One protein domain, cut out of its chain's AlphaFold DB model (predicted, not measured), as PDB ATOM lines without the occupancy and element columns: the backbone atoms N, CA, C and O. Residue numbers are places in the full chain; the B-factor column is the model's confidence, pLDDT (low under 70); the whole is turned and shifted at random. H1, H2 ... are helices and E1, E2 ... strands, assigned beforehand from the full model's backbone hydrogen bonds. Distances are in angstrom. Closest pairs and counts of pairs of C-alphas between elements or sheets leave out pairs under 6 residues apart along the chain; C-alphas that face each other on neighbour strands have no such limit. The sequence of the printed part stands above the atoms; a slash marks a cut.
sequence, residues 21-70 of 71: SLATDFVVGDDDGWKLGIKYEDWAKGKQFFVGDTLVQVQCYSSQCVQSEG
ATOM      1  N   SER A  21      35.192  31.025  43.334       56.81
ATOM      2  CA  SER A  21      36.296  31.771  43.931       56.81
ATOM      3  C   SER A  21      36.758  32.775  42.890       56.81
ATOM      4  O   SER A  21      37.470  32.427  41.951       56.81
ATOM      5  N   LEU A  22      36.267  34.004  43.001       63.94
ATOM      6  CA  LEU A  22      36.811  35.124  42.253       63.94
ATOM      7  C   LEU A  22      38.193  35.427  42.836       63.94
ATOM      8  O   LEU A  22      38.355  35.392  44.056       63.94
ATOM      9  N   ALA A  23      39.175  35.677  41.968       68.94
ATOM     10  CA  ALA A  23      40.471  36.184  42.402       68.94
ATOM     11  C   ALA A  23      40.233  37.455  43.223       68.94
ATOM     12  O   ALA A  23      39.561  38.378  42.752       68.94
ATOM     13  N   THR A  24      40.695  37.456  44.469       76.19
ATOM     14  CA  THR A  24      40.528  38.598  45.362       76.19
ATOM     15  C   THR A  24      41.760  39.482  45.256       76.19
ATOM     16  O   THR A  24      42.885  39.026  45.469       76.19
ATOM     17  N   ASP A  25      41.538  40.754  44.938       81.62
ATOM     18  CA  ASP A  25      42.594  41.759  44.931       81.62
ATOM     19  C   ASP A  25      42.761  42.330  46.341       81.62
ATOM     20  O   ASP A  25      41.861  42.978  46.885       81.62
ATOM     21  N   PHE A  26      43.926  42.105  46.944       85.94
ATOM     22  CA  PHE A  26      44.264  42.643  48.258       85.94
ATOM     23  C   PHE A  26      45.198  43.842  48.118       85.94
ATOM     24  O   PHE A  26      46.337  43.703  47.672       85.94
ATOM     25  N   VAL A  27      44.739  45.020  48.548       87.44
ATOM     26  CA  VAL A  27      45.576  46.227  48.599       87.44
ATOM     27  C   VAL A  27      46.582  46.095  49.740       87.44
ATOM     28  O   VAL A  27      46.211  45.983  50.913       87.44
ATOM     29  N   VAL A  28      47.870  46.094  49.401       88.12
ATOM     30  CA  VAL A  28      48.954  45.958  50.381       88.12
ATOM     31  C   VAL A  28      49.026  47.200  51.265       88.12
ATOM     32  O   VAL A  28      49.213  48.310  50.772       88.12
ATOM     33  N   GLY A  29      48.901  46.998  52.580       87.00
ATOM     34  CA  GLY A  29      48.911  48.080  53.565       87.00
ATOM     35  C   GLY A  29      47.595  48.856  53.678       87.00
ATOM     36  O   GLY A  29      47.590  49.885  54.341       87.00
ATOM     37  N   ASP A  30      46.501  48.380  53.068       85.56
ATOM     38  CA  ASP A  30      45.188  49.047  53.060       85.56
ATOM     39  C   ASP A  30      45.331  50.555  52.716       85.56
ATOM     40  O   ASP A  30      45.882  50.882  51.663       85.56
ATOM     41  N   ASP A  31      44.896  51.480  53.580       81.75
ATOM     42  CA  ASP A  31      44.993  52.935  53.346       81.75
ATOM     43  C   ASP A  31      46.421  53.490  53.457       81.75
ATOM     44  O   ASP A  31      46.752  54.540  52.899       81.75
ATOM     45  N   ASP A  32      47.287  52.799  54.196       82.44
ATOM     46  CA  ASP A  32      48.666  53.219  54.395       82.44
ATOM     47  C   ASP A  32      49.532  52.974  53.154       82.44
ATOM     48  O   ASP A  32      50.557  53.648  52.984       82.44
ATOM     49  N   GLY A  33      49.104  52.045  52.298       81.00
ATOM     50  CA  GLY A  33      49.808  51.614  51.102       81.00
ATOM     51  C   GLY A  33      51.116  50.880  51.402       81.00
ATOM     52  O   GLY A  33      51.475  50.575  52.543       81.00
ATOM     53  N   TRP A  34      51.878  50.613  50.343       84.62
ATOM     54  CA  TRP A  34      53.143  49.896  50.452       84.62
ATOM     55  C   TRP A  34      54.299  50.867  50.723       84.62
ATOM     56  O   TRP A  34      54.965  51.363  49.811       84.62
ATOM     57  N   LYS A  35      54.547  51.139  52.006       82.75
ATOM     58  CA  LYS A  35      55.637  51.999  52.496       82.75
ATOM     59  C   LYS A  35      56.423  51.366  53.647       82.75
ATOM     60  O   LYS A  35      55.995  50.391  54.268       82.75
ATOM     61  N   LEU A  36      57.602  51.918  53.926       80.88
ATOM     62  CA  LEU A  36      58.412  51.525  55.081       80.88
ATOM     63  C   LEU A  36      57.786  52.055  56.379       80.88
ATOM     64  O   LEU A  36      57.194  53.131  56.393       80.88
ATOM     65  N   GLY A  37      57.937  51.300  57.470       83.44
ATOM     66  CA  GLY A  37      57.382  51.657  58.782       83.44
ATOM     67  C   GLY A  37      55.959  51.152  59.043       83.44
ATOM     68  O   GLY A  37      55.444  51.370  60.136       83.44
ATOM     69  N   ILE A  38      55.346  50.440  58.090       85.44
ATOM     70  CA  ILE A  38      54.073  49.737  58.292       85.44
ATOM     71  C   ILE A  38      54.319  48.338  58.841       85.44
ATOM     72  O   ILE A  38      55.214  47.615  58.399       85.44
ATOM     73  N   LYS A  39      53.486  47.942  59.804       89.62
ATOM     74  CA  LYS A  39      53.439  46.573  60.310       89.62
ATOM     75  C   LYS A  39      52.584  45.704  59.397       89.62
ATOM     76  O   LYS A  39      51.394  45.518  59.629       89.62
ATOM     77  N   TYR A  40      53.209  45.133  58.371       88.62
ATOM     78  CA  TYR A  40      52.527  44.211  57.455       88.62
ATOM     79  C   TYR A  40      52.004  42.944  58.143       88.62
ATOM     80  O   TYR A  40      51.074  42.326  57.639       88.62
ATOM     81  N   GLU A  41      52.551  42.584  59.307       89.44
ATOM     82  CA  GLU A  41      52.001  41.517  60.150       89.44
ATOM     83  C   GLU A  41      50.581  41.840  60.628       89.44
ATOM     84  O   GLU A  41      49.721  40.963  60.609       89.44
ATOM     85  N   ASP A  42      50.317  43.097  61.004       91.31
ATOM     86  CA  ASP A  42      48.987  43.546  61.416       91.31
ATOM     87  C   ASP A  42      48.046  43.654  60.208       91.31
ATOM     88  O   ASP A  42      46.886  43.262  60.310       91.31
ATOM     89  N   TRP A  43      48.551  44.095  59.050       90.38
ATOM     90  CA  TRP A  43      47.786  44.103  57.796       90.38
ATOM     91  C   TRP A  43      47.376  42.689  57.362       90.38
ATOM     92  O   TRP A  43      46.218  42.449  57.040       90.38
ATOM     93  N   ALA A  44      48.292  41.722  57.382       91.38
ATOM     94  CA  ALA A  44      47.995  40.348  56.979       91.38
ATOM     95  C   ALA A  44      47.132  39.595  58.010       91.38
ATOM     96  O   ALA A  44      46.590  38.527  57.714       91.38
ATOM     97  N   LYS A  45      46.994  40.121  59.233       93.00
ATOM     98  CA  LYS A  45      46.319  39.438  60.334       93.00
ATOM     99  C   LYS A  45      44.840  39.214  60.026       93.00
ATOM    100  O   LYS A  45      44.056  40.147  59.902       93.00
ATOM    101  N   GLY A  46      44.446  37.943  59.960       87.69
ATOM    102  CA  GLY A  46      43.063  37.549  59.688       87.69
ATOM    103  C   GLY A  46      42.664  37.590  58.209       87.69
ATOM    104  O   GLY A  46      41.538  37.206  57.901       87.69
ATOM    105  N   LYS A  47      43.566  37.986  57.295       88.88
ATOM    106  CA  LYS A  47      43.362  37.829  55.849       88.88
ATOM    107  C   LYS A  47      43.793  36.414  55.438       88.88
ATOM    108  O   LYS A  47      44.807  35.900  55.911       88.88
ATOM    109  N   GLN A  48      42.995  35.760  54.600       88.31
ATOM    110  CA  GLN A  48      43.316  34.453  54.023       88.31
ATOM    111  C   GLN A  48      43.633  34.651  52.547       88.31
ATOM    112  O   GLN A  48      42.813  35.207  51.825       88.31
ATOM    113  N   PHE A  49      44.816  34.204  52.131       88.12
ATOM    114  CA  PHE A  49      45.268  34.286  50.748       88.12
ATOM    115  C   PHE A  49      45.159  32.908  50.107       88.12
ATOM    116  O   PHE A  49      45.672  31.921  50.646       88.12
ATOM    117  N   PHE A  50      44.500  32.843  48.961       87.56
ATOM    118  CA  PHE A  50      44.356  31.639  48.162       87.56
ATOM    119  C   PHE A  50      45.190  31.745  46.885       87.56
ATOM    120  O   PHE A  50      45.547  32.825  46.417       87.56
ATOM    121  N   VAL A  51      45.535  30.594  46.308       84.06
ATOM    122  CA  VAL A  51      46.252  30.560  45.029       84.06
ATOM    123  C   VAL A  51      45.348  31.146  43.944       84.06
ATOM    124  O   VAL A  51      44.260  30.626  43.707       84.06
ATOM    125  N   GLY A  52      45.824  32.202  43.286       83.81
ATOM    126  CA  GLY A  52      45.061  32.976  42.305       83.81
ATOM    127  C   GLY A  52      44.654  34.365  42.798       83.81
ATOM    128  O   GLY A  52      44.274  35.187  41.971       83.81
ATOM    129  N   ASP A  53      44.775  34.643  44.099       85.62
ATOM    130  CA  ASP A  53      44.622  35.999  44.628       85.62
ATOM    131  C   ASP A  53      45.821  36.871  44.255       85.62
ATOM    132  O   ASP A  53      46.957  36.395  44.146       85.62
ATOM    133  N   THR A  54      45.559  38.165  44.091       86.31
ATOM    134  CA  THR A  54      46.554  39.138  43.643       86.31
ATOM    135  C   THR A  54      46.782  40.181  44.724       86.31
ATOM    136  O   THR A  54      45.846  40.759  45.277       86.31
ATOM    137  N   LEU A  55      48.049  40.450  45.031       87.94
ATOM    138  CA  LEU A  55      48.427  41.556  45.902       87.94
ATOM    139  C   LEU A  55      48.655  42.794  45.036       87.94
ATOM    140  O   LEU A  55      49.601  42.846  44.246       87.94
ATOM    141  N   VAL A  56      47.775  43.782  45.172       86.00
ATOM    142  CA  VAL A  56      47.832  45.007  44.377       86.00
ATOM    143  C   VAL A  56      48.510  46.117  45.166       86.00
ATOM    144  O   VAL A  56      48.191  46.385  46.329       86.00
ATOM    145  N   GLN A  57      49.450  46.793  44.516       83.94
ATOM    146  CA  GLN A  57      50.014  48.032  45.025       83.94
ATOM    147  C   GLN A  57      49.297  49.194  44.346       83.94
ATOM    148  O   GLN A  57      49.373  49.360  43.129       83.94
ATOM    149  N   VAL A  58      48.579  49.990  45.136       82.50
ATOM    150  CA  VAL A  58      47.930  51.208  44.649       82.50
ATOM    151  C   VAL A  58      48.884  52.370  44.866       82.50
ATOM    152  O   VAL A  58      49.252  52.675  46.001       82.50
ATOM    153  N   GLN A  59      49.264  53.041  43.784       76.81
ATOM    154  CA  GLN A  59      49.997  54.296  43.860       76.81
ATOM    155  C   GLN A  59      49.134  55.419  43.296       76.81
ATOM    156  O   GLN A  59      48.808  55.440  42.110       76.81
ATOM    157  N   CYS A  60      48.757  56.355  44.165       70.94
ATOM    158  CA  CYS A  60      48.003  57.541  43.781       70.94
ATOM    159  C   CYS A  60      48.948  58.740  43.653       70.94
ATOM    160  O   CYS A  60      49.629  59.113  44.608       70.94
ATOM    161  N   TYR A  61      48.982  59.358  42.471       72.12
ATOM    162  CA  TYR A  61      49.677  60.618  42.225       72.12
ATOM    163  C   TYR A  61      48.653  61.707  41.902       72.12
ATOM    164  O   TYR A  61      47.988  61.657  40.866       72.12
ATOM    165  N   SER A  62      48.527  62.694  42.796       75.12
ATOM    166  CA  SER A  62      47.542  63.787  42.732       75.12
ATOM    167  C   SER A  62      46.080  63.300  42.707       75.12
ATOM    168  O   SER A  62      45.431  63.267  43.747       75.12
ATOM    169  N   SER A  63      45.576  62.872  41.548       72.38
ATOM    170  CA  SER A  63      44.200  62.400  41.325       72.38
ATOM    171  C   SER A  63      44.120  61.156  40.429       72.38
ATOM    172  O   SER A  63      43.039  60.781  39.982       72.38
ATOM    173  N   GLN A  64      45.261  60.534  40.122       72.94
ATOM    174  CA  GLN A  64      45.355  59.325  39.307       72.94
ATOM    175  C   GLN A  64      45.897  58.194  40.176       72.94
ATOM    176  O   GLN A  64      47.026  58.279  40.657       72.94
ATOM    177  N   CYS A  65      45.093  57.155  40.390       72.56
ATOM    178  CA  CYS A  65      45.509  55.947  41.095       72.56
ATOM    179  C   CYS A  65      45.777  54.846  40.071       72.56
ATOM    180  O   CYS A  65      44.899  54.505  39.281       72.56
ATOM    181  N   VAL A  66      46.999  54.317  40.075       75.44
ATOM    182  CA  VAL A  66      47.402  53.183  39.241       75.44
ATOM    183  C   VAL A  66      47.549  51.966  40.146       75.44
ATOM    184  O   VAL A  66      48.225  52.031  41.172       75.44
ATOM    185  N   GLN A  67      46.890  50.871  39.770       69.31
ATOM    186  CA  GLN A  67      47.067  49.558  40.381       69.31
ATOM    187  C   GLN A  67      48.169  48.830  39.615       69.31
ATOM    188  O   GLN A  67      48.022  48.566  38.423       69.31
ATOM    189  N   SER A  68      49.283  48.531  40.276       66.06
ATOM    190  CA  SER A  68      50.280  47.607  39.740       66.06
ATOM    191  C   SER A  68      50.055  46.223  40.337       66.06
ATOM    192  O   SER A  68      50.080  46.062  41.560       66.06
ATOM    193  N   GLU A  69      49.837  45.238  39.471       63.03
ATOM    194  CA  GLU A  69      49.837  43.819  39.829       63.03
ATOM    195  C   GLU A  69      51.262  43.390  40.201       63.03
ATOM    196  O   GLU A  69      52.188  43.500  39.390       63.03
ATOM    197  N   GLY A  70      51.455  42.921  41.436       58.25
ATOM    198  CA  GLY A  70      52.698  42.266  41.831       58.25
ATOM    199  C   GLY A  70      52.770  40.885  41.184       58.25
ATOM    200  O   GLY A  70      52.111  39.965  41.662       58.25
TER     201      GLY A  70
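Overview. This is residues 21 to 70 of the 71 residues of the protein "Phytocyanin domain-containing protein" of Gossypium klotzschianum (UniProt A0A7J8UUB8). A long two-stranded hairpin of E2 and E3 is joined at one end by the short strand E1, which runs beside the first residues of E2; between E1 and E2 the chain makes a wide loop that holds the one short helix, H1, away from the sheet. The first printed residue and the hairpin's turn lie at far ends of the domain. The printed part has 50 residues with three named strands and one named helix, in the order E1, H1, E2, E3; the sheet runs E1, E2, E3 and is mixed. The class is mixed, helices and strands, though under half of the residues are in named elements. The whole is only just compact, close to loose, with a radius of gyration of the C-alphas of 11.7 A, and spans 33 by 24 by 14 A.

Arrangement. E1, residues 25 to 27, is an edge strand and the parallel neighbour of E2, residues 54 to 61, with 48 degrees between their directions. The C-alphas of Phe 26 and Leu 55 face each other at 4.9 A. N 26 and O 54 are within hydrogen-bond range at 2.9 A, as are N 56 and O 26 at 2.9 A. H1, residues 40 to 44, is not on the sheet, and its O i to N i+4 pair is within hydrogen-bond range. E1, H1 and E2 form a strand-helix-strand unit, two parallel neighbour strands with a helix between them along the chain, and its crossover is right-handed. E2, the inner strand, forms a hairpin with E3, residues 64 to 69, the other edge strand; they are antiparallel at 155 degrees. The C-alphas of Cys 60 and Cys 65 face each other at 4.0 A. N 61 and O 64 are 2.9 A apart, and N 57 and O 68 are 3.1 A apart, both within hydrogen-bond range. The pairing is staggered: E2 pairs with E1 over residues 54 to 56 and with E3 over residues 56 to 61. E3 is apart from E1 and from H1.

Along the chain. E1 begins at C-alpha 25, (42.594, 41.759, 44.931), and is 6.5 A long from first to last C-alpha. H1 is 6.0 A long and begins at C-alpha 40, (52.527, 44.211, 57.455). E2, the longest strand, measures 21.8 A. E3 measures 16.1 A and ends at C-alpha 69, (49.837, 43.819, 39.829).

Size, cuts and confidence. The two C-alphas farthest apart, those of Ser 21 and Ser 62, are 34.0 A from each other. The printed part has no cut. The link from E1 to H1, residues 28 to 39, is long, that from H1 to E2 is short, and that from E2 to E3 is tight. The mean pLDDT of the printed part is 80.9; residues 21 to 23 and 67 to 70 are under 70.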